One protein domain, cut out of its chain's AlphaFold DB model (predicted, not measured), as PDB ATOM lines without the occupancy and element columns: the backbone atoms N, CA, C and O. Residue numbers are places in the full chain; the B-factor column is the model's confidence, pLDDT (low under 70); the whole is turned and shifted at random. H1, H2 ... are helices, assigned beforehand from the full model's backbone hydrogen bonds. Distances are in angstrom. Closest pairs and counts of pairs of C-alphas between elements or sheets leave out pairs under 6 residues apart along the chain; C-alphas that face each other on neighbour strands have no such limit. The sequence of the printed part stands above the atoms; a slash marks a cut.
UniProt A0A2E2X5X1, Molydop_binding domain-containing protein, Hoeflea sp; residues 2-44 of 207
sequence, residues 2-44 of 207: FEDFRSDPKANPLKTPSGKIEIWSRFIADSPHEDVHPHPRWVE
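What this domain is: This is residues 2 to 44 of the 207 residues of the protein "Molydop_binding domain-containing protein" of Hoeflea sp (UniProt A0A2E2X5X1). There is little regular structure: a flat, drawn-out winding chain of loops, with the short helix H1 at one end of its long axis and the short helix H2 well along it. After H2 the chain folds back through residues 35 to 39 and then runs outward to Glu 44. The printed part has 43 residues, of which 9 are in the two named helices, H1 then H2, with no named strand; the class is all helix. It is only just loose, close to extended, with a radius of gyration of the C-alphas of 13.4 A and spans of 37 by 20 by 10 A.

Where its parts are: H1, residues 3 to 7, begins at C-alpha 3 (9.054, 28.528, 49.514) and measures 6.2 A. H2, residues 26 to 29, measures 4.9 A and ends at C-alpha 29 (4.397, 8.841, 28.678).

How they stand to each other: H1 and H2 are apart. In H1 every O i to N i+4 pair is within hydrogen-bond range; H2 is too short for such a pair, but its one O i to N i+3 pair is within range.

The domain as a whole: The C-alphas farthest apart, of Ala 11 and Glu 44, are 40.4 A apart. The link from H1 to H2, 18 residues, is long. The printed part has no cut, and no printed residue is under 70 in pLDDT.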
ATOM      1  N   PHE A   2      10.431  24.482  49.309       92.75
ATOM      2  CA  PHE A   2       9.712  24.992  48.115       92.75
ATOM      3  C   PHE A   2       9.144  26.418  48.250       92.75
ATOM      4  O   PHE A   2       8.246  26.798  47.505       92.75
ATOM      5  N   GLU A   3       9.621  27.206  49.214       96.25
ATOM      6  CA  GLU A   3       9.054  28.528  49.514       96.25
ATOM      7  C   GLU A   3       9.296  29.554  48.400       96.25
ATOM      8  O   GLU A   3       8.350  30.215  47.970       96.25
ATOM      9  N   ASP A   4      10.517  29.617  47.868       96.94
ATOM     10  CA  ASP A   4      10.868  30.548  46.791       96.94
ATOM     11  C   ASP A   4      10.165  30.191  45.474       96.94
ATOM     12  O   ASP A   4       9.616  31.066  44.811       96.94
ATOM     13  N   PHE A   5      10.081  28.896  45.134       97.12
ATOM     14  CA  PHE A   5       9.296  28.411  43.987       97.12
ATOM     15  C   PHE A   5       7.806  28.746  44.132       97.12
ATOM     16  O   PHE A   5       7.163  29.145  43.164       97.12
ATOM     17  N   ARG A   6       7.237  28.607  45.338       96.44
ATOM     18  CA  ARG A   6       5.835  28.961  45.604       96.44
ATOM     19  C   ARG A   6       5.590  30.464  45.453       96.44
ATOM     20  O   ARG A   6       4.511  30.847  45.010       96.44
ATOM     21  N   SER A   7       6.558  31.289  45.849       97.44
ATOM     22  CA  SER A   7       6.439  32.751  45.850       97.44
ATOM     23  C   SER A   7       6.683  33.357  44.465       97.44
ATOM     24  O   SER A   7       5.932  34.235  44.048       97.44
ATOM     25  N   ASP A   8       7.679  32.856  43.729       97.00
ATOM     26  CA  ASP A   8       7.946  33.217  42.335       97.00
ATOM     27  C   ASP A   8       8.481  32.004  41.539       97.00
ATOM     28  O   ASP A   8       9.695  31.765  41.487       97.00
ATOM     29  N   PRO A   9       7.599  31.230  40.875       96.19
ATOM     30  CA  PRO A   9       7.988  30.031  40.134       96.19
ATOM     31  C   PRO A   9       8.718  30.331  38.820       96.19
ATOM     32  O   PRO A   9       9.288  29.418  38.226       96.19
ATOM     33  N   LYS A  10       8.681  31.578  38.327       96.19
ATOM     34  CA  LYS A  10       9.422  31.969  37.120       96.19
ATOM     35  C   LYS A  10      10.872  32.282  37.462       96.19
ATOM     36  O   LYS A  10      11.756  31.874  36.717       96.19
ATOM     37  N   ALA A  11      11.102  32.984  38.573       97.50
ATOM     38  CA  ALA A  11      12.446  33.273  39.061       97.50
ATOM     39  C   ALA A  11      13.119  32.042  39.690       97.50
ATOM     40  O   ALA A  11      14.334  31.898  39.590       97.50
ATOM     41  N   ASN A  12      12.338  31.134  40.289       97.50
ATOM     42  CA  ASN A  12      12.844  29.964  41.012       97.50
ATOM     43  C   ASN A  12      12.265  28.638  40.477       97.50
ATOM     44  O   ASN A  12      11.624  27.912  41.240       97.50
ATOM     45  N   PRO A  13      12.441  28.300  39.185       97.69
ATOM     46  CA  PRO A  13      11.852  27.098  38.601       97.69
ATOM     47  C   PRO A  13      12.442  25.816  39.208       97.69
ATOM     48  O   PRO A  13      13.612  25.757  39.596       97.69
ATOM     49  N   LEU A  14      11.641  24.749  39.248       96.62
ATOM     50  CA  LEU A  14      12.124  23.422  39.635       96.62
ATOM     51  C   LEU A  14      13.013  22.813  38.545       96.62
ATOM     52  O   LEU A  14      12.928  23.162  37.371       96.62
ATOM     53  N   LYS A  15      13.837  21.833  38.927       95.88
ATOM     54  CA  LYS A  15      14.686  21.061  38.002       95.88
ATOM     55  C   LYS A  15      13.893  19.968  37.271       95.88
ATOM     56  O   LYS A  15      14.260  18.798  37.311       95.88
ATOM     57  N   THR A  16      12.786  20.348  36.645       95.81
ATOM     58  CA  THR A  16      11.935  19.489  35.809       95.81
ATOM     59  C   THR A  16      11.842  20.079  34.398       95.81
ATOM     60  O   THR A  16      12.084  21.279  34.238       95.81
ATOM     61  N   PRO A  17      11.477  19.295  33.367       94.94
ATOM     62  CA  PRO A  17      11.319  19.810  32.003       94.94
ATOM     63  C   PRO A  17      10.400  21.036  31.894       94.94
ATOM     64  O   PRO A  17      10.674  21.948  31.117       94.94
ATOM     65  N   SER A  18       9.323  21.083  32.681       95.19
ATOM     66  CA  SER A  18       8.388  22.219  32.712       95.19
ATOM     67  C   SER A  18       8.782  23.364  33.656       95.19
ATOM     68  O   SER A  18       8.108  24.397  33.669       95.19
ATOM     69  N   GLY A  19       9.808  23.185  34.493       96.31
ATOM     70  CA  GLY A  19      10.130  24.095  35.594       96.31
ATOM     71  C   GLY A  19       9.126  24.067  36.756       96.31
ATOM     72  O   GLY A  19       9.200  24.911  37.649       96.31
ATOM     73  N   LYS A  20       8.165  23.129  36.756       95.62
ATOM     74  CA  LYS A  20       7.056  23.014  37.723       95.62
ATOM     75  C   LYS A  20       6.959  21.603  38.317       95.62
ATOM     76  O   LYS A  20       7.687  20.697  37.921       95.62
ATOM     77  N   ILE A  21       6.042  21.407  39.265       95.94
ATOM     78  CA  ILE A  21       5.652  20.069  39.732       95.94
ATOM     79  C   ILE A  21       4.895  19.364  38.599       95.94
ATOM     80  O   ILE A  21       3.884  19.877  38.117       95.94
ATOM     81  N   GLU A  22       5.369  18.190  38.188       96.56
ATOM     82  CA  GLU A  22       4.784  17.424  37.084       96.56
ATOM     83  C   GLU A  22       3.812  16.371  37.618       96.56
ATOM     84  O   GLU A  22       4.204  15.266  37.975       96.56
ATOM     85  N   ILE A  23       2.521  16.724  37.683       97.31
ATOM     86  CA  ILE A  23       1.441  15.765  37.994       97.31
ATOM     87  C   ILE A  23       1.322  14.718  36.876       97.31
ATOM     88  O   ILE A  23       1.008  13.558  37.137       97.31
ATOM     89  N   TRP A  24       1.590  15.141  35.639       97.81
ATOM     90  CA  TRP A  24       1.694  14.286  34.467       97.81
ATOM     91  C   TRP A  24       3.083  14.443  33.841       97.81
ATOM     92  O   TRP A  24       3.511  15.567  33.571       97.81
ATOM     93  N   SER A  25       3.779  13.332  33.608       96.94
ATOM     94  CA  SER A  25       5.147  13.289  33.094       96.94
ATOM     95  C   SER A  25       5.178  12.854  31.632       96.94
ATOM     96  O   SER A  25       4.899  11.697  31.309       96.94
ATOM     97  N   ARG A  26       5.605  13.769  30.750       96.00
ATOM     98  CA  ARG A  26       5.855  13.450  29.335       96.00
ATOM     99  C   ARG A  26       6.957  12.410  29.178       96.00
ATOM    100  O   ARG A  26       6.821  11.501  28.377       96.00
ATOM    101  N   PHE A  27       8.010  12.525  29.985       94.38
ATOM    102  CA  PHE A  27       9.124  11.581  29.983       94.38
ATOM    103  C   PHE A  27       8.653  10.135  30.189       94.38
ATOM    104  O   PHE A  27       9.101   9.249  29.474       94.38
ATOM    105  N   ILE A  28       7.727   9.903  31.127       95.94
ATOM    106  CA  ILE A  28       7.158   8.569  31.356       95.94
ATOM    107  C   ILE A  28       6.197   8.179  30.226       95.94
ATOM    108  O   ILE A  28       6.234   7.038  29.777       95.94
ATOM    109  N   ALA A  29       5.357   9.107  29.753       96.31
ATOM    110  CA  ALA A  29       4.397   8.841  28.678       96.31
ATOM    111  C   ALA A  29       5.059   8.395  27.367       96.31
ATOM    112  O   ALA A  29       4.508   7.553  26.664       96.31
ATOM    113  N   ASP A  30       6.236   8.946  27.068       96.12
ATOM    114  CA  ASP A  30       7.012   8.639  25.867       96.12
ATOM    115  C   ASP A  30       7.993   7.461  26.090       96.12
ATOM    116  O   ASP A  30       8.751   7.100  25.188       96.12
ATOM    117  N   SER A  31       8.019   6.873  27.293       94.31
ATOM    118  CA  SER A  31       8.919   5.768  27.644       94.31
ATOM    119  C   SER A  31       8.363   4.399  27.217       94.31
ATOM    120  O   SER A  31       7.148   4.235  27.111       94.31
ATOM    121  N   PRO A  32       9.219   3.375  27.029       95.06
ATOM    122  CA  PRO A  32       8.770   2.018  26.706       95.06
ATOM    123  C   PRO A  32       8.270   1.222  27.930       95.06
ATOM    124  O   PRO A  32       8.015   0.026  27.813       95.06
ATOM    125  N   HIS A  33       8.186   1.833  29.119       94.06
ATOM    126  CA  HIS A  33       7.830   1.141  30.361       94.06
ATOM    127  C   HIS A  33       6.312   0.948  30.476       94.06
ATOM    128  O   HIS A  33       5.586   1.873  30.831       94.06
ATOM    129  N   GLU A  34       5.826  -0.266  30.216       91.56
ATOM    130  CA  GLU A  34       4.388  -0.582  30.265       91.56
ATOM    131  C   GLU A  34       3.821  -0.648  31.696       91.56
ATOM    132  O   GLU A  34       2.630  -0.421  31.914       91.56
ATOM    133  N   ASP A  35       4.672  -0.938  32.683       92.81
ATOM    134  CA  ASP A  35       4.311  -1.093  34.098       92.81
ATOM    135  C   ASP A  35       4.418   0.211  34.909       92.81
ATOM    136  O   ASP A  35       4.283   0.206  36.134       92.81
ATOM    137  N   VAL A  36       4.649   1.342  34.234       95.06
ATOM    138  CA  VAL A  36       4.704   2.680  34.832       95.06
ATOM    139  C   VAL A  36       3.772   3.616  34.072       95.06
ATOM    140  O   VAL A  36       3.569   3.498  32.868       95.06
ATOM    141  N   HIS A  37       3.158   4.558  34.786       95.62
ATOM    142  CA  HIS A  37       2.142   5.441  34.225       95.62
ATOM    143  C   HIS A  37       2.538   6.908  34.377       95.62
ATOM    144  O   HIS A  37       3.161   7.273  35.376       95.62
ATOM    145  N   PRO A  38       2.165   7.776  33.419       97.00
ATOM    146  CA  PRO A  38       2.619   9.163  33.408       97.00
ATOM    147  C   PRO A  38       2.028  10.012  34.535       97.00
ATOM    148  O   PRO A  38       2.460  11.141  34.721       97.00
ATOM    149  N   HIS A  39       1.073   9.487  35.298       97.31
ATOM    150  CA  HIS A  39       0.546  10.088  36.517       97.31
ATOM    151  C   HIS A  39       0.242   8.984  37.547       97.31
ATOM    152  O   HIS A  39       0.078   7.819  37.165       97.31
ATOM    153  N   PRO A  40       0.108   9.321  38.844       96.88
ATOM    154  CA  PRO A  40      -0.279   8.352  39.864       96.88
ATOM    155  C   PRO A  40      -1.621   7.692  39.541       96.88
ATOM    156  O   PRO A  40      -2.593   8.367  39.189       96.88
ATOM    157  N   ARG A  41      -1.676   6.369  39.685       94.19
ATOM    158  CA  ARG A  41      -2.904   5.577  39.609       94.19
ATOM    159  C   ARG A  41      -2.765   4.304  40.426       94.19
ATOM    160  O   ARG A  41      -1.655   3.839  40.671       94.19
ATOM    161  N   TRP A  42      -3.904   3.736  40.807       95.69
ATOM    162  CA  TRP A  42      -3.941   2.398  41.373       95.69
ATOM    163  C   TRP A  42      -3.512   1.372  40.318       95.69
ATOM    164  O   TRP A  42      -4.001   1.382  39.181       95.69
ATOM    165  N   VAL A  43      -2.588   0.509  40.726       93.25
ATOM    166  CA  VAL A  43      -2.166  -0.699  40.023       93.25
ATOM    167  C   VAL A  43      -2.210  -1.797  41.068       93.25
ATOM    168  O   VAL A  43      -1.679  -1.618  42.165       93.25
ATOM    169  N   GLU A  44      -2.882  -2.896  40.750       93.94
ATOM    170  CA  GLU A  44      -2.988  -4.012  41.677       93.94
ATOM    171  C   GLU A  44      -1.589  -4.579  41.982       93.94
ATOM    172  O   GLU A  44      -0.843  -4.896  41.047       93.94
TER     173      GLU A  44